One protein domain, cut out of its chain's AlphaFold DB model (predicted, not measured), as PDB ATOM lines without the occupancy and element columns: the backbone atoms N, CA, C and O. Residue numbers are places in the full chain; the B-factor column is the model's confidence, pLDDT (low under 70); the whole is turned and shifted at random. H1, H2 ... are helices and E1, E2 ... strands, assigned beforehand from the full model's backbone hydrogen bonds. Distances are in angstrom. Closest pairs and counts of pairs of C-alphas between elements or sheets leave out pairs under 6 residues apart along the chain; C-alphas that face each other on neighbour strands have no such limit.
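AT A GLANCE: This is residues 35 to 163 of the 168 residues of an uncharacterized protein of Acidipila sp. 4G-K13 (UniProt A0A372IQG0). A long hairpin of two strands, E1 and E2, with the short strand E4 along E2, makes a three-stranded sheet, and a second sheet of two strands, E3 and E5, stands only partly face to face with it, its strands crossed at a slant. The short helix H1 packs over E1 towards the turn of the hairpin, while helix H2 lies at the opposite end of the domain, where residues 158 to 163 stick out. The printed part has 129 residues with five named strands and two named helices, in the order E1 E2 E3 E4 H1 E5 H2; under half of the residues are in named elements. The sheets run E1 E2 E4 and E3 E5, both antiparallel, and the class is mixed, helices and strands. The whole is compact, with a radius of gyration of the C-alphas of 15.1 A, yet elongated, spanning 47 by 28 by 26 A.

HOW THE PARTS SIT: E2, residues 53 to 63, is the inner strand of the larger sheet. E1, residues 37 to 46, forms an antiparallel hairpin with it at 161 degrees; N 40 and O 60 are 2.8 A apart, within hydrogen-bond range. E4, residues 102 to 106, is antiparallel to E2 at 165 degrees, with N 61 and O 103 2.9 A apart. H1, residues 116 to 120, is on this sheet at a height of 9.1 A, only just over E1, on which 3 of its 5 C-alphas fall; the closest C-alphas of the two are those of Trp 43 and Ala 119, 7.7 A apart. In the other sheet, E3, residues 70 to 79, and E5, residues 123 to 128, are antiparallel at 157 degrees, with N 76 and O 125 2.8 A apart. The closest C-alphas of E1 and E5 are those of Tyr 41 and Val 124, 8.0 A apart. H2, residues 148 to 163, is apart from E1, E2, E3, E4 and H1. In H1 and H2 every O i to N i+4 pair is within hydrogen-bond range.

IN THESE COORDINATES: E1 begins at C-alpha 37 (75.583, 74.675, -93.500) and is 29.3 A long; E2 measures 31.0 A. E3, 26.3 A long, bends by 57 degrees at residue 73. E4 spans 13.2 A, H1 6.1 A and E5 16.6 A. H2, 22.4 A long, ends at C-alpha 163 (93.885, 72.963, -103.384).

THE WHOLE: The C-alphas farthest apart, those of Asn 51 and Met 163, are 47.7 A apart. The printed part has no cut. The links E3 to E4, 22 residues, and E5 to H2, 19 residues, are long; in the first, residues 96 to 97 pair antiparallel with residues 70 to 71 of E3. The mean pLDDT of the printed part is 71.4; it is under 70 at residues 81, 88, 90 to 94, 111 and 129 to 150.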
ATOM      1  N   THR A  35      78.779  79.186 -96.185       73.38
ATOM      2  CA  THR A  35      79.157  77.798 -96.502       73.38
ATOM      3  C   THR A  35      79.152  76.861 -95.293       73.38
ATOM      4  O   THR A  35      79.392  75.670 -95.458       73.38
ATOM      5  N   ASP A  36      78.853  77.371 -94.097       74.75
ATOM      6  CA  ASP A  36      78.843  76.623 -92.836       74.75
ATOM      7  C   ASP A  36      77.782  75.519 -92.794       74.75
ATOM      8  O   ASP A  36      77.970  74.531 -92.096       74.75
ATOM      9  N   ILE A  37      76.667  75.662 -93.511       74.12
ATOM     10  CA  ILE A  37      75.583  74.675 -93.500       74.12
ATOM     11  C   ILE A  37      75.227  74.301 -94.930       74.12
ATOM     12  O   ILE A  37      75.007  75.160 -95.788       74.12
ATOM     13  N   THR A  38      75.106  73.003 -95.171       73.81
ATOM     14  CA  THR A  38      74.519  72.458 -96.395       73.81
ATOM     15  C   THR A  38      73.270  71.682 -96.045       73.81
ATOM     16  O   THR A  38      73.285  70.885 -95.117       73.81
ATOM     17  N   ILE A  39      72.188  71.920 -96.779       72.56
ATOM     18  CA  ILE A  39      70.950  71.163 -96.623       72.56
ATOM     19  C   ILE A  39      70.575  70.633 -98.000       72.56
ATOM     20  O   ILE A  39      70.403  71.403 -98.943       72.56
ATOM     21  N   GLY A  40      70.506  69.317 -98.126       72.88
ATOM     22  CA  GLY A  40      69.837  68.626 -99.218       72.88
ATOM     23  C   GLY A  40      68.472  68.136 -98.757       72.88
ATOM     24  O   GLY A  40      68.231  67.974 -97.562       72.88
ATOM     25  N   TYR A  41      67.570  67.890 -99.702       74.44
ATOM     26  CA  TYR A  41      66.339  67.173 -99.405       74.44
ATOM     27  C   TYR A  41      65.940  66.260-100.565       74.44
ATOM     28  O   TYR A  41      66.233  66.538-101.730       74.44
ATOM     29  N   GLY A  42      65.267  65.167-100.237       75.31
ATOM     30  CA  GLY A  42      64.587  64.280-101.175       75.31
ATOM     31  C   GLY A  42      63.165  64.011-100.699       75.31
ATOM     32  O   GLY A  42      62.869  64.163 -99.518       75.31
ATOM     33  N   TRP A  43      62.277  63.620-101.605       78.75
ATOM     34  CA  TRP A  43      60.929  63.185-101.238       78.75
ATOM     35  C   TRP A  43      60.920  61.681-100.975       78.75
ATOM     36  O   TRP A  43      61.518  60.917-101.729       78.75
ATOM     37  N   LYS A  44      60.231  61.264 -99.914       81.69
ATOM     38  CA  LYS A  44      59.876  59.874 -99.623       81.69
ATOM     39  C   LYS A  44      58.358  59.745 -99.606       81.69
ATOM     40  O   LYS A  44      57.653  60.676 -99.220       81.69
ATOM     41  N   TRP A  45      57.861  58.597-100.033       85.38
ATOM     42  CA  TRP A  45      56.439  58.283-100.060       85.38
ATOM     43  C   TRP A  45      56.246  56.784 -99.858       85.38
ATOM     44  O   TRP A  45      57.146  55.989-100.130       85.38
ATOM     45  N   ASP A  46      55.061  56.419 -99.386       84.06
ATOM     46  CA  ASP A  46      54.647  55.034 -99.235       84.06
ATOM     47  C   ASP A  46      53.795  54.639-100.460       84.06
ATOM     48  O   ASP A  46      52.951  55.412-100.920       84.06
ATOM     49  N   GLY A  47      53.995  53.428-100.988       78.25
ATOM     50  CA  GLY A  47      53.257  52.907-102.146       78.25
ATOM     51  C   GLY A  47      53.876  53.230-103.518       78.25
ATOM     52  O   GLY A  47      54.952  53.827-103.603       78.25
ATOM     53  N   PRO A  48      53.232  52.788-104.616       78.62
ATOM     54  CA  PRO A  48      53.723  53.023-105.970       78.62
ATOM     55  C   PRO A  48      53.629  54.513-106.353       78.62
ATOM     56  O   PRO A  48      52.771  55.218-105.820       78.62
ATOM     57  N   PRO A  49      54.461  55.005-107.293       71.31
ATOM     58  CA  PRO A  49      54.488  56.419-107.693       71.31
ATOM     59  C   PRO A  49      53.121  56.974-108.121       71.31
ATOM     60  O   PRO A  49      52.801  58.123-107.822       71.31
ATOM     61  N   ASP A  50      52.297  56.134-108.751       72.50
ATOM     62  CA  ASP A  50      50.963  56.491-109.250       72.50
ATOM     63  C   ASP A  50      49.900  56.586-108.138       72.50
ATOM     64  O   ASP A  50      48.824  57.141-108.346       72.50
ATOM     65  N   ASN A  51      50.191  56.065-106.940       78.06
ATOM     66  CA  ASN A  51      49.321  56.127-105.763       78.06
ATOM     67  C   ASN A  51      50.152  56.390-104.498       78.06
ATOM     68  O   ASN A  51      50.071  55.659-103.506       78.06
ATOM     69  N   ALA A  52      51.001  57.415-104.575       74.75
ATOM     70  CA  ALA A  52      51.880  57.813-103.490       74.75
ATOM     71  C   ALA A  52      51.066  58.321-102.289       74.75
ATOM     72  O   ALA A  52      50.275  59.258-102.402       74.75
ATOM     73  N   ARG A  53      51.291  57.719-101.122       75.50
ATOM     74  CA  ARG A  53      50.701  58.116 -99.837       75.50
ATOM     75  C   ARG A  53      51.792  58.629 -98.901       75.50
ATOM     76  O   ARG A  53      52.967  58.325 -99.081       75.50
ATOM     77  N   ASN A  54      51.400  59.403 -97.888       80.06
ATOM     78  CA  ASN A  54      52.297  59.905 -96.838       80.06
ATOM     79  C   ASN A  54      53.569  60.589 -97.369       80.06
ATOM     80  O   ASN A  54      54.678  60.309 -96.907       80.06
ATOM     81  N   VAL A  55      53.410  61.482 -98.348       80.56
ATOM     82  CA  VAL A  55      54.539  62.180 -98.966       80.56
ATOM     83  C   VAL A  55      55.233  63.066 -97.926       80.56
ATOM     84  O   VAL A  55      54.626  63.974 -97.351       80.56
ATOM     85  N   ARG A  56      56.513  62.786 -97.670       82.50
ATOM     86  CA  ARG A  56      57.335  63.456 -96.654       82.50
ATOM     87  C   ARG A  56      58.717  63.820 -97.201       82.50
ATOM     88  O   ARG A  56      59.304  63.019 -97.928       82.50
ATOM     89  N   PRO A  57      59.269  65.001 -96.878       78.12
ATOM     90  CA  PRO A  57      60.647  65.311 -97.222       78.12
ATOM     91  C   PRO A  57      61.607  64.638 -96.228       78.12
ATOM     92  O   PRO A  57      61.392  64.647 -95.015       78.12
ATOM     93  N   ALA A  58      62.688  64.078 -96.751       80.56
ATOM     94  CA  ALA A  58      63.849  63.636 -95.997       80.56
ATOM     95  C   ALA A  58      64.992  64.619 -96.256       80.56
ATOM     96  O   ALA A  58      65.412  64.804 -97.399       80.56
ATOM     97  N   PHE A  59      65.470  65.266 -95.201       78.44
ATOM     98  CA  PHE A  59      66.552  66.237 -95.239       78.44
ATOM     99  C   PHE A  59      67.890  65.570 -94.930       78.44
ATOM    100  O   PHE A  59      67.983  64.770 -94.005       78.44
ATOM    101  N   ASP A  60      68.923  65.947 -95.673       77.31
ATOM    102  CA  ASP A  60      70.330  65.696 -95.350       77.31
ATOM    103  C   ASP A  60      70.932  67.046 -94.958       77.31
ATOM    104  O   ASP A  60      71.187  67.895 -95.818       77.31
ATOM    105  N   ILE A  61      71.057  67.285 -93.655       77.12
ATOM    106  CA  ILE A  61      71.569  68.535 -93.108       77.12
ATOM    107  C   ILE A  61      72.979  68.285 -92.603       77.12
ATOM    108  O   ILE A  61      73.201  67.444 -91.742       77.12
ATOM    109  N   ARG A  62      73.938  69.060 -93.104       76.94
ATOM    110  CA  ARG A  62      75.333  68.972 -92.679       76.94
ATOM    111  C   ARG A  62      75.808  70.315 -92.183       76.94
ATOM    112  O   ARG A  62      75.724  71.313 -92.907       76.94
ATOM    113  N   ASN A  63      76.335  70.317 -90.970       79.38
ATOM    114  CA  ASN A  63      77.055  71.438 -90.412       79.38
ATOM    115  C   ASN A  63      78.543  71.269 -90.722       79.38
ATOM    116  O   ASN A  63      79.236  70.445 -90.137       79.38
ATOM    117  N   LEU A  64      79.034  72.067 -91.660       73.12
ATOM    118  CA  LEU A  64      80.439  72.142 -92.044       73.12
ATOM    119  C   LEU A  64      81.238  73.099 -91.146       73.12
ATOM    120  O   LEU A  64      82.453  73.234 -91.321       73.12
ATOM    121  N   SER A  65      80.577  73.784 -90.206       71.81
ATOM    122  CA  SER A  65      81.236  74.620 -89.209       71.81
ATOM    123  C   SER A  65      81.914  73.753 -88.154       71.81
ATOM    124  O   SER A  65      81.308  72.835 -87.607       71.81
ATOM    125  N   ARG A  66      83.167  74.074 -87.818       70.50
ATOM    126  CA  ARG A  66      83.929  73.373 -86.766       70.50
ATOM    127  C   ARG A  66      83.688  73.918 -85.356       70.50
ATOM    128  O   ARG A  66      84.173  73.334 -84.398       70.50
ATOM    129  N   SER A  67      82.980  75.039 -85.218       73.69
ATOM    130  CA  SER A  67      82.855  75.742 -83.932       73.69
ATOM    131  C   SER A  67      81.446  76.213 -83.591       73.69
ATOM    132  O   SER A  67      81.199  76.577 -82.443       73.69
ATOM    133  N   ARG A  68      80.517  76.241 -84.555       74.25
ATOM    134  CA  ARG A  68      79.168  76.773 -84.333       74.25
ATOM    135  C   ARG A  68      78.130  75.670 -84.258       74.25
ATOM    136  O   ARG A  68      78.097  74.786 -85.108       74.25
ATOM    137  N   THR A  69      77.242  75.812 -83.282       79.81
ATOM    138  CA  THR A  69      76.029  75.007 -83.146       79.81
ATOM    139  C   THR A  69      74.858  75.771 -83.744       79.81
ATOM    140  O   THR A  69      74.644  76.941 -83.415       79.81
ATOM    141  N   TYR A  70      74.082  75.122 -84.603       75.50
ATOM    142  CA  TYR A  70      72.912  75.727 -85.234       75.50
ATOM    143  C   TYR A  70      71.630  75.055 -84.759       75.50
ATOM    144  O   TYR A  70      71.559  73.840 -84.667       75.50
ATOM    145  N   LYS A  71      70.590  75.837 -84.468       77.38
ATOM    146  CA  LYS A  71      69.279  75.306 -84.080       77.38
ATOM    147  C   LYS A  71      68.316  75.406 -85.240       77.38
ATOM    148  O   LYS A  71      68.207  76.464 -85.860       77.38
ATOM    149  N   LEU A  72      67.605  74.326 -85.527       76.44
ATOM    150  CA  LEU A  72      66.559  74.323 -86.542       76.44
ATOM    151  C   LEU A  72      65.233  74.803 -85.933       76.44
ATOM    152  O   LEU A  72      64.925  74.522 -84.778       76.44
ATOM    153  N   SER A  73      64.474  75.586 -86.703       72.75
ATOM    154  CA  SER A  73      63.243  76.238 -86.239       72.75
ATOM    155  C   SER A  73      61.998  75.615 -86.856       72.75
ATOM    156  O   SER A  73      61.109  75.191 -86.127       72.75
ATOM    157  N   ASN A  74      61.891  75.617 -88.186       75.38
ATOM    158  CA  ASN A  74      60.718  75.102 -88.888       75.38
ATOM    159  C   ASN A  74      60.969  74.875 -90.379       75.38
ATOM    160  O   ASN A  74      61.920  75.406 -90.958       75.38
ATOM    161  N   VAL A  75      60.067  74.115 -90.997       77.25
ATOM    162  CA  VAL A  75      60.023  73.856 -92.436       77.25
ATOM    163  C   VAL A  75      58.832  74.582 -93.046       77.25
ATOM    164  O   VAL A  75      57.716  74.531 -92.530       77.25
ATOM    165  N   ALA A  76      59.068  75.272 -94.154       75.31
ATOM    166  CA  ALA A  76      58.049  75.923 -94.956       75.31
ATOM    167  C   ALA A  76      57.955  75.255 -96.325       75.31
ATOM    168  O   ALA A  76      58.976  74.984 -96.957       75.31
ATOM    169  N   TYR A  77      56.729  75.062 -96.798       75.50
ATOM    170  CA  TYR A  77      56.445  74.502 -98.112       75.50
ATOM    171  C   TYR A  77      55.852  75.598 -98.987       75.50
ATOM    172  O   TYR A  77      54.749  76.082 -98.719       75.50
ATOM    173  N   LEU A  78      56.596  76.022-100.001       73.81
ATOM    174  CA  LEU A  78      56.217  77.103-100.903       73.81
ATOM    175  C   LEU A  78      56.003  76.557-102.320       73.81
ATOM    176  O   LEU A  78      56.607  75.573-102.711       73.81
ATOM    177  N   LYS A  79      55.162  77.197-103.121       74.69
ATOM    178  CA  LYS A  79      55.086  77.012-104.574       74.69
ATOM    179  C   LYS A  79      54.933  78.388-105.180       74.69
ATOM    180  O   LYS A  79      54.047  79.136-104.769       74.69
ATOM    181  N   ASP A  80      55.841  78.745-106.080       70.62
ATOM    182  CA  ASP A  80      55.889  80.076-106.693       70.62
ATOM    183  C   ASP A  80      55.857  81.208-105.639       70.62
ATOM    184  O   ASP A  80      55.163  82.215-105.777       70.62
ATOM    185  N   GLY A  81      56.566  81.003-104.519       66.56
ATOM    186  CA  GLY A  81      56.632  81.944-103.394       66.56
ATOM    187  C   GLY A  81      55.403  81.976-102.474       66.56
ATOM    188  O   GLY A  81      55.400  82.737-101.506       66.56
ATOM    189  N   ARG A  82      54.376  81.155-102.723       73.19
ATOM    190  CA  ARG A  82      53.157  81.078-101.902       73.19
ATOM    191  C   ARG A  82      53.154  79.829-101.017       73.19
ATOM    192  O   ARG A  82      53.520  78.764-101.507       73.19
ATOM    193  N   PRO A  83      52.733  79.914 -99.744       74.81
ATOM    194  CA  PRO A  83      52.643  78.746 -98.872       74.81
ATOM    195  C   PRO A  83      51.585  77.764 -99.379       74.81
ATOM    196  O   PRO A  83      50.433  78.138 -99.580       74.81
ATOM    197  N   VAL A  84      51.992  76.511 -99.588       72.94
ATOM    198  CA  VAL A  84      51.110  75.410-100.036       72.94
ATOM    199  C   VAL A  84      50.651  74.552 -98.865       72.94
ATOM    200  O   VAL A  84      49.596  73.930 -98.928       72.94
ATOM    201  N   ALA A  85      51.441  74.532 -97.794       73.38
ATOM    202  CA  ALA A  85      51.164  73.775 -96.589       73.38
ATOM    203  C   ALA A  85      51.413  74.648 -95.350       73.38
ATOM    204  O   ALA A  85      52.224  75.582 -95.410       73.38
ATOM    205  N   PRO A  86      50.758  74.342 -94.216       74.12
ATOM    206  CA  PRO A  86      51.136  74.922 -92.934       74.12
ATOM    207  C   PRO A  86      52.603  74.611 -92.608       74.12
ATOM    208  O   PRO A  86      53.144  73.581 -93.014       74.12
ATOM    209  N   PHE A  87      53.251  75.520 -91.876       73.38
ATOM    210  CA  PHE A  87      54.635  75.333 -91.446       73.38
ATOM    211  C   PHE A  87      54.753  74.094 -90.558       73.38
ATOM    212  O   PHE A  87      54.060  73.983 -89.541       73.38
ATOM    213  N   ASP A  88      55.665  73.194 -90.913       69.06
ATOM    214  CA  ASP A  88      55.996  72.060 -90.065       69.06
ATOM    215  C   ASP A  88      57.059  72.488 -89.055       69.06
ATOM    216  O   ASP A  88      58.257  72.582 -89.342       69.06
ATOM    217  N   ASN A  89      56.580  72.804 -87.856       71.31
ATOM    218  CA  ASN A  89      57.434  73.122 -86.724       71.31
ATOM    219  C   ASN A  89      57.863  71.845 -85.990       71.31
ATOM    220  O   ASN A  89      58.975  71.784 -85.483       71.31
ATOM    221  N   ARG A  90      57.002  70.820 -85.916       68.06
ATOM    222  CA  ARG A  90      57.189  69.676 -85.005       68.06
ATOM    223  C   ARG A  90      58.305  68.741 -85.450       68.06
ATOM    224  O   ARG A  90      59.002  68.211 -84.595       68.06
ATOM    225  N   SER A  91      58.506  68.575 -86.753       65.88
ATOM    226  CA  SER A  91      59.518  67.645 -87.268       65.88
ATOM    227  C   SER A  91      60.958  68.073 -86.997       65.88
ATOM    228  O   SER A  91      61.865  67.244 -87.011       65.88
ATOM    229  N   VAL A  92      61.186  69.370 -86.772       65.88
ATOM    230  CA  VAL A  92      62.541  69.937 -86.711       65.88
ATOM    231  C   VAL A  92      62.777  70.778 -85.451       65.88
ATOM    232  O   VAL A  92      63.890  71.254 -85.227       65.88
ATOM    233  N   TRP A  93      61.761  70.934 -84.594       63.94
ATOM    234  CA  TRP A  93      61.877  71.699 -83.353       63.94
ATOM    235  C   TRP A  93      62.970  71.122 -82.453       63.94
ATOM    236  O   TRP A  93      62.949  69.944 -82.102       63.94
ATOM    237  N   GLY A  94      63.899  71.980 -82.023       62.66
ATOM    238  CA  GLY A  94      64.825  71.663 -80.934       62.66
ATOM    239  C   GLY A  94      65.988  70.769 -81.349       62.66
ATOM    240  O   GLY A  94      66.807  70.428 -80.501       62.66
ATOM    241  N   ARG A  95      66.100  70.433 -82.640       73.00
ATOM    242  CA  ARG A  95      67.295  69.775 -83.163       73.00
ATOM    243  C   ARG A  95      68.449  70.767 -83.222       73.00
ATOM    244  O   ARG A  95      68.373  71.805 -83.890       73.00
ATOM    245  N   GLU A  96      69.503  70.423 -82.497       79.25
ATOM    246  CA  GLU A  96      70.776  71.125 -82.488       79.25
ATOM    247  C   GLU A  96      71.732  70.436 -83.458       79.25
ATOM    248  O   GLU A  96      72.023  69.254 -83.328       79.25
ATOM    249  N   LEU A  97      72.224  71.195 -84.426       75.12
ATOM    250  CA  LEU A  97      73.276  70.793 -85.339       75.12
ATOM    251  C   LEU A  97      74.606  71.184 -84.705       75.12
ATOM    252  O   LEU A  97      75.025  72.344 -84.796       75.12
ATOM    253  N   GLY A  98      75.243  70.234 -84.024       77.62
ATOM    254  CA  GLY A  98      76.583  70.409 -83.467       77.62
ATOM    255  C   GLY A  98      77.644  70.652 -84.552       77.62
ATOM    256  O   GLY A  98      77.382  70.438 -85.739       77.62
ATOM    257  N   PRO A  99      78.843  71.126 -84.185       77.19
ATOM    258  CA  PRO A  99      79.917  71.362 -85.145       77.19
ATOM    259  C   PRO A  99      80.324  70.059 -85.851       77.19
ATOM    260  O   PRO A  99      80.527  69.036 -85.202       77.19
ATOM    261  N   GLY A 100      80.444  70.093 -87.181       72.00
ATOM    262  CA  GLY A 100      80.827  68.932 -87.991       72.00
ATOM    263  C   GLY A 100      79.763  67.833 -88.125       72.00
ATOM    264  O   GLY A 100      80.087  66.767 -88.646       72.00
ATOM    265  N   CYS A 101      78.526  68.038 -87.650       76.69
ATOM    266  CA  CYS A 101      77.507  66.988 -87.675       76.69
ATOM    267  C   CYS A 101      76.891  66.778 -89.068       76.69
ATOM    268  O   CYS A 101      76.762  67.706 -89.876       76.69
ATOM    269  N   ILE A 102      76.473  65.538 -89.322       77.75
ATOM    270  CA  ILE A 102      75.643  65.142 -90.459       77.75
ATOM    271  C   ILE A 102      74.383  64.525 -89.864       77.75
ATOM    272  O   ILE A 102      74.451  63.460 -89.256       77.75
ATOM    273  N   ASP A 103      73.251  65.197 -90.040       77.38
ATOM    274  CA  ASP A 103      71.959  64.764 -89.526       77.38
ATOM    275  C   ASP A 103      70.983  64.527 -90.673       77.38
ATOM    276  O   ASP A 103      70.653  65.426 -91.454       77.38
ATOM    277  N   ILE A 104      70.473  63.299 -90.737       76.31
ATOM    278  CA  ILE A 104      69.383  62.938 -91.636       76.31
ATOM    279  C   ILE A 104      68.074  63.132 -90.872       76.31
ATOM    280  O   ILE A 104      67.826  62.502 -89.840       76.31
ATOM    281  N   VAL A 105      67.233  64.040 -91.360       77.31
ATOM    282  CA  VAL A 105      65.965  64.398 -90.719       77.31
ATOM    283  C   VAL A 105      64.819  64.023 -91.636       77.31
ATOM    284  O   VAL A 105      64.591  64.670 -92.652       77.31
ATOM    285  N   GLU A 106      64.064  62.997 -91.272       75.38
ATOM    286  CA  GLU A 106      62.784  62.725 -91.918       75.38
ATOM    287  C   GLU A 106      61.697  63.569 -91.265       75.38
ATOM    288  O   GLU A 106      61.521  63.528 -90.046       75.38
ATOM    289  N   ALA A 107      60.986  64.353 -92.072       78.19
ATOM    290  CA  ALA A 107      59.854  65.115 -91.580       78.19
ATOM    291  C   ALA A 107      58.562  64.302 -91.596       78.19
ATOM    292  O   ALA A 107      58.451  63.249 -92.230       78.19
ATOM    293  N   ALA A 108      57.567  64.829 -90.895       76.38
ATOM    294  CA  ALA A 108      56.220  64.311 -90.913       76.38
ATOM    295  C   ALA A 108      55.617  64.375 -92.332       76.38
ATOM    296  O   ALA A 108      55.976  65.242 -93.138       76.38
ATOM    297  N   PRO A 109      54.672  63.471 -92.643       73.94
ATOM    298  CA  PRO A 109      53.872  63.562 -93.856       73.94
ATOM    299  C   PRO A 109      53.168  64.912 -93.957       73.94
ATOM    300  O   PRO A 109      52.529  65.376 -93.009       73.94
ATOM    301  N   VAL A 110      53.258  65.533 -95.127       75.25
ATOM    302  CA  VAL A 110      52.638  66.835 -95.366       75.25
ATOM    303  C   VAL A 110      51.206  66.610 -95.836       75.25
ATOM    304  O   VAL A 110      50.969  66.192 -96.967       75.25
ATOM    305  N   ALA A 111      50.237  66.911 -94.971       68.88
ATOM    306  CA  ALA A 111      48.819  66.615 -95.207       68.88
ATOM    307  C   ALA A 111      48.222  67.268 -96.472       68.88
ATOM    308  O   ALA A 111      47.208  66.801 -96.981       68.88
ATOM    309  N   SER A 112      48.826  68.343 -96.986       72.12
ATOM    310  CA  SER A 112      48.341  69.071 -98.166       72.12
ATOM    311  C   SER A 112      48.814  68.498 -99.507       72.12
ATOM    312  O   SER A 112      48.352  68.969-100.547       72.12
ATOM    313  N   PHE A 113      49.751  67.541 -99.517       74.62
ATOM    314  CA  PHE A 113      50.197  66.893-100.753       74.62
ATOM    315  C   PHE A 113      49.399  65.617-100.996       74.62
ATOM    316  O   PHE A 113      49.567  64.621-100.298       74.62
ATOM    317  N   THR A 114      48.542  65.649-102.017       70.19
ATOM    318  CA  THR A 114      47.729  64.495-102.428       70.19
ATOM    319  C   THR A 114      48.376  63.680-103.546       70.19
ATOM    320  O   THR A 114      47.897  62.598-103.862       70.19
ATOM    321  N   SER A 115      49.447  64.185-104.164       73.75
ATOM    322  CA  SER A 115      50.188  63.483-105.213       73.75
ATOM    323  C   SER A 115      51.683  63.786-105.164       73.75
ATOM    324  O   SER A 115      52.114  64.852-104.710       73.75
ATOM    325  N   LEU A 116      52.479  62.850-105.689       77.31
ATOM    326  CA  LEU A 116      53.921  63.025-105.841       77.31
ATOM    327  C   LEU A 116      54.239  64.238-106.727       77.31
ATOM    328  O   LEU A 116      55.077  65.054-106.365       77.31
ATOM    329  N   ASP A 117      53.528  64.410-107.843       77.56
ATOM    330  CA  ASP A 117      53.734  65.531-108.772       77.56
ATOM    331  C   ASP A 117      53.573  66.902-108.088       77.56
ATOM    332  O   ASP A 117      54.343  67.834-108.333       77.56
ATOM    333  N   GLN A 118      52.623  67.024-107.156       75.00
ATOM    334  CA  GLN A 118      52.428  68.253-106.390       75.00
ATOM    335  C   GLN A 118      53.600  68.537-105.441       75.00
ATOM    336  O   GLN A 118      54.045  69.683-105.351       75.00
ATOM    337  N   ALA A 119      54.124  67.507-104.772       74.12
ATOM    338  CA  ALA A 119      55.287  67.630-103.896       74.12
ATOM    339  C   ALA A 119      56.555  67.975-104.691       74.12
ATOM    340  O   ALA A 119      57.324  68.857-104.310       74.12
ATOM    341  N   MET A 120      56.727  67.361-105.861       75.19
ATOM    342  CA  MET A 120      57.850  67.604-106.768       75.19
ATOM    343  C   MET A 120      57.874  69.038-107.305       75.19
ATOM    344  O   MET A 120      58.951  69.566-107.562       75.19
ATOM    345  N   LYS A 121      56.706  69.678-107.438       75.38
ATOM    346  CA  LYS A 121      56.543  71.086-107.847       75.38
ATOM    347  C   LYS A 121      56.599  72.079-106.681       75.38
ATOM    348  O   LYS A 121      56.444  73.278-106.905       75.38
ATOM    349  N   SER A 122      56.792  71.601-105.455       73.25
ATOM    350  CA  SER A 122      56.892  72.447-104.267       73.25
ATOM    351  C   SER A 122      58.345  72.683-103.857       73.25
ATOM    352  O   SER A 122      59.214  71.828-104.023       73.25
ATOM    353  N   GLU A 123      58.597  73.874-103.331       73.38
ATOM    354  CA  GLU A 123      59.832  74.274-102.685       73.38
ATOM    355  C   GLU A 123      59.786  73.989-101.191       73.38
ATOM    356  O   GLU A 123      58.827  74.350-100.503       73.38
ATOM    357  N   VAL A 124      60.866  73.414-100.669       74.06
ATOM    358  CA  VAL A 124      61.000  73.108 -99.247       74.06
ATOM    359  C   VAL A 124      62.083  73.988 -98.637       74.06
ATOM    360  O   VAL A 124      63.253  73.899 -98.997       74.06
ATOM    361  N   HIS A 125      61.690  74.835 -97.688       72.12
ATOM    362  CA  HIS A 125      62.563  75.804 -97.032       72.12
ATOM    363  C   HIS A 125      62.728  75.455 -95.560       72.12
ATOM    364  O   HIS A 125      61.747  75.403 -94.825       72.12
ATOM    365  N   VAL A 126      63.965  75.287 -95.098       73.12
ATOM    366  CA  VAL A 126      64.277  75.022 -93.687       73.12
ATOM    367  C   VAL A 126      64.826  76.294 -93.048       73.12
ATOM    368  O   VAL A 126      65.766  76.906 -93.556       73.12
ATOM    369  N   ARG A 127      64.241  76.723 -91.928       71.81
ATOM    370  CA  ARG A 127      64.667  77.928 -91.203       71.81
ATOM    371  C   ARG A 127      65.462  77.566 -89.956       71.81
ATOM    372  O   ARG A 127      65.125  76.617 -89.250       71.81
ATOM    373  N   LEU A 128      66.464  78.387 -89.644       71.31
ATOM    374  CA  LEU A 128      67.224  78.307 -88.399       71.31
ATOM    375  C   LEU A 128      66.630  79.232 -87.332       71.31
ATOM    376  O   LEU A 128      66.118  80.318 -87.626       71.31
ATOM    377  N   GLN A 129      66.725  78.811 -86.075       63.59
ATOM    378  CA  GLN A 129      66.306  79.576 -84.909       63.59
ATOM    379  C   GLN A 129      67.308  80.726 -84.712       63.59
ATOM    380  O   GLN A 129      68.459  80.515 -84.343       63.59
ATOM    381  N   GLY A 130      66.887  81.947 -85.056       56.44
ATOM    382  CA  GLY A 130      67.764  83.129 -85.104       56.44
ATOM    383  C   GLY A 130      67.503  84.093 -86.268       56.44
ATOM    384  O   GLY A 130      68.361  84.911 -86.586       56.44
ATOM    385  N   LYS A 131      66.338  84.001 -86.932       50.50
ATOM    386  CA  LYS A 131      65.909  84.830 -88.084       50.50
ATOM    387  C   LYS A 131      66.729  84.656 -89.374       50.50
ATOM    388  O   LYS A 131      66.369  85.241 -90.393       50.50
ATOM    389  N   ARG A 132      67.780  83.829 -89.380       53.38
ATOM    390  CA  ARG A 132      68.480  83.442 -90.611       53.38
ATOM    391  C   ARG A 132      67.660  82.389 -91.355       53.38
ATOM    392  O   ARG A 132      67.636  81.217 -90.986       53.38
ATOM    393  N   LEU A 133      66.980  82.828 -92.412       51.19
ATOM    394  CA  LEU A 133      66.435  81.932 -93.426       51.19
ATOM    395  C   LEU A 133      67.632  81.327 -94.174       51.19
ATOM    396  O   LEU A 133      68.370  82.065 -94.827       51.19
ATOM    397  N   PHE A 134      67.873  80.020 -94.062       54.94
ATOM    398  CA  PHE A 134      68.761  79.364 -95.017       54.94
ATOM    399  C   PHE A 134      67.918  79.075 -96.258       54.94
ATOM    400  O   PHE A 134      66.977  78.286 -96.230       54.94
ATOM    401  N   TRP A 135      68.187  79.834 -97.318       48.75
ATOM    402  CA  TRP A 135      67.381  79.872 -98.533       48.75
ATOM    403  C   TRP A 135      67.589  78.591 -99.346       48.75
ATOM    404  O   TRP A 135      68.415  78.547-100.255       48.75
ATOM    405  N   LEU A 136      66.840  77.541 -99.020       50.16
ATOM    406  CA  LEU A 136      66.639  76.386 -99.893       50.16
ATOM    407  C   LEU A 136      65.555  76.735-100.914       50.16
ATOM    408  O   LEU A 136      64.416  76.304-100.816       50.16
ATOM    409  N   GLN A 137      65.892  77.566-101.897       48.06
ATOM    410  CA  GLN A 137      64.967  77.925-102.979       48.06
ATOM    411  C   GLN A 137      64.927  76.829-104.054       48.06
ATOM    412  O   GLN A 137      65.302  77.089-105.190       48.06
ATOM    413  N   GLY A 138      64.570  75.584-103.734       41.34
ATOM    414  CA  GLY A 138      64.626  74.471-104.696       41.34
ATOM    415  C   GLY A 138      63.299  73.747-104.863       41.34
ATOM    416  O   GLY A 138      62.718  73.372-103.855       41.34
ATOM    417  N   VAL A 139      62.882  73.508-106.112       48.19
ATOM    418  CA  VAL A 139      61.745  72.656-106.511       48.19
ATOM    419  C   VAL A 139      62.289  71.284-106.947       48.19
ATOM    420  O   VAL A 139      63.159  71.235-107.817       48.19
ATOM    421  N   GLY A 140      61.785  70.184-106.377       43.44
ATOM    422  CA  GLY A 140      62.095  68.805-106.802       43.44
ATOM    423  C   GLY A 140      63.185  68.065-105.993       43.44
ATOM    424  O   GLY A 140      63.880  68.658-105.169       43.44
ATOM    425  N   PRO A 141      63.340  66.740-106.192       44.34
ATOM    426  CA  PRO A 141      64.143  65.872-105.339       44.34
ATOM    427  C   PRO A 141      65.636  66.059-105.612       44.34
ATOM    428  O   PRO A 141      66.068  66.187-106.758       44.34
ATOM    429  N   GLY A 142      66.433  66.064-104.544       51.66
ATOM    430  CA  GLY A 142      67.890  66.136-104.613       51.66
ATOM    431  C   GLY A 142      68.459  67.534-104.879       51.66
ATOM    432  O   GLY A 142      69.668  67.667-105.059       51.66
ATOM    433  N   GLN A 143      67.643  68.594-104.908       56.75
ATOM    434  CA  GLN A 143      68.140  69.919-105.279       56.75
ATOM    435  C   GLN A 143      68.595  70.769-104.086       56.75
ATOM    436  O   GLN A 143      67.800  71.346-103.348       56.75
ATOM    437  N   GLN A 144      69.911  70.975-103.994       54.06
ATOM    438  CA  GLN A 144      70.517  72.101-103.280       54.06
ATOM    439  C   GLN A 144      70.490  73.347-104.177       54.06
ATOM    440  O   GLN A 144      71.505  73.715-104.780       54.06
ATOM    441  N   ARG A 145      69.344  74.017-104.343       48.50
ATOM    442  CA  ARG A 145      69.330  75.237-105.164       48.50
ATOM    443  C   ARG A 145      69.921  76.407-104.368       48.50
ATOM    444  O   ARG A 145      69.241  77.129-103.651       48.50
ATOM    445  N   LYS A 146      71.231  76.569-104.520       57.16
ATOM    446  CA  LYS A 146      72.030  77.672-103.977       57.16
ATOM    447  C   LYS A 146      71.762  78.947-104.790       57.16
ATOM    448  O   LYS A 146      71.746  78.885-106.027       57.16
ATOM    449  N   GLY A 147      71.587  80.097-104.131       58.78
ATOM    450  CA  GLY A 147      71.567  81.408-104.804       58.78
ATOM    451  C   GLY A 147      72.892  81.689-105.536       58.78
ATOM    452  O   GLY A 147      73.891  81.032-105.255       58.78
ATOM    453  N   ARG A 148      72.953  82.652-106.471       65.62
ATOM    454  CA  ARG A 148      74.182  82.920-107.267       65.62
ATOM    455  C   ARG A 148      75.423  83.143-106.389       65.62
ATOM    456  O   ARG A 148      76.462  82.538-106.637       65.62
ATOM    457  N   LEU A 149      75.274  83.934-105.326       66.56
ATOM    458  CA  LEU A 149      76.334  84.203-104.346       66.56
ATOM    459  C   LEU A 149      76.754  82.943-103.576       66.56
ATOM    460  O   LEU A 149      77.940  82.694-103.405       66.56
ATOM    461  N   GLN A 150      75.797  82.107-103.173       67.38
ATOM    462  CA  GLN A 150      76.086  80.829-102.518       67.38
ATOM    463  C   GLN A 150      76.764  79.842-103.463       67.38
ATOM    464  O   GLN A 150      77.677  79.148-103.045       67.38
ATOM    465  N   ARG A 151      76.354  79.763-104.735       72.50
ATOM    466  CA  ARG A 151      77.027  78.901-105.718       72.50
ATOM    467  C   ARG A 151      78.479  79.305-105.885       72.50
ATOM    468  O   ARG A 151      79.333  78.433-105.838       72.50
ATOM    469  N   ALA A 152      78.741  80.603-106.030       74.38
ATOM    470  CA  ALA A 152      80.101  81.120-106.099       74.38
ATOM    471  C   ALA A 152      80.888  80.800-104.817       74.38
ATOM    472  O   ALA A 152      82.017  80.330-104.905       74.38
ATOM    473  N   ALA A 153      80.275  80.961-103.640       75.88
ATOM    474  CA  ALA A 153      80.910  80.628-102.367       75.88
ATOM    475  C   ALA A 153      81.212  79.122-102.234       75.88
ATOM    476  O   ALA A 153      82.326  78.739-101.899       75.88
ATOM    477  N   PHE A 154      80.265  78.242-102.555       74.94
ATOM    478  CA  PHE A 154      80.493  76.795-102.525       74.94
ATOM    479  C   PHE A 154      81.492  76.332-103.587       74.94
ATOM    480  O   PHE A 154      82.284  75.441-103.310       74.94
ATOM    481  N   TRP A 155      81.490  76.942-104.773       80.44
ATOM    482  CA  TRP A 155      82.499  76.688-105.802       80.44
ATOM    483  C   TRP A 155      83.893  77.101-105.330       80.44
ATOM    484  O   TRP A 155      84.844  76.342-105.486       80.44
ATOM    485  N   LEU A 156      84.013  78.280-104.711       80.00
ATOM    486  CA  LEU A 156      85.274  78.754-104.150       80.00
ATOM    487  C   LEU A 156      85.735  77.846-103.007       80.00
ATOM    488  O   LEU A 156      86.914  77.523-102.933       80.00
ATOM    489  N   ARG A 157      84.814  77.380-102.157       76.75
ATOM    490  CA  ARG A 157      85.114  76.417-101.093       76.75
ATOM    491  C   ARG A 157      85.633  75.092-101.646       76.75
ATOM    492  O   ARG A 157      86.685  74.658-101.212       76.75
ATOM    493  N   ASP A 158      84.956  74.504-102.628       80.75
ATOM    494  CA  ASP A 158      85.393  73.263-103.287       80.75
ATOM    495  C   ASP A 158      86.761  73.444-103.969       80.75
ATOM    496  O   ASP A 158      87.639  72.592-103.876       80.75
ATOM    497  N   LYS A 159      87.008  74.605-104.589       81.75
ATOM    498  CA  LYS A 159      88.332  74.959-105.116       81.75
ATOM    499  C   LYS A 159      89.396  75.014-104.018       81.75
ATOM    500  O   LYS A 159      90.472  74.462-104.220       81.75
ATOM    501  N   LEU A 160      89.109  75.660-102.888       79.06
ATOM    502  CA  LEU A 160      90.023  75.734-101.745       79.06
ATOM    503  C   LEU A 160      90.278  74.355-101.129       79.06
ATOM    504  O   LEU A 160      91.426  74.036-100.852       79.06
ATOM    505  N   GLU A 161      89.248  73.526-100.970       76.31
ATOM    506  CA  GLU A 161      89.366  72.165-100.432       76.31
ATOM    507  C   GLU A 161      90.177  71.253-101.365       76.31
ATOM    508  O   GLU A 161      91.012  70.497-100.888       76.31
ATOM    509  N   ARG A 162      90.024  71.370-102.690       77.62
ATOM    510  CA  ARG A 162      90.853  70.624-103.660       77.62
ATOM    511  C   ARG A 162      92.299  71.110-103.743       77.62
ATOM    512  O   ARG A 162      93.167  70.354-104.163       77.62
ATOM    513  N   MET A 163      92.539  72.385-103.439       75.44
ATOM    514  CA  MET A 163      93.885  72.963-103.384       75.44
ATOM    515  C   MET A 163      94.567  72.713-102.037       75.44
ATOM    516  O   MET A 163      95.792  72.755-101.962       75.44
TER     517      MET A 163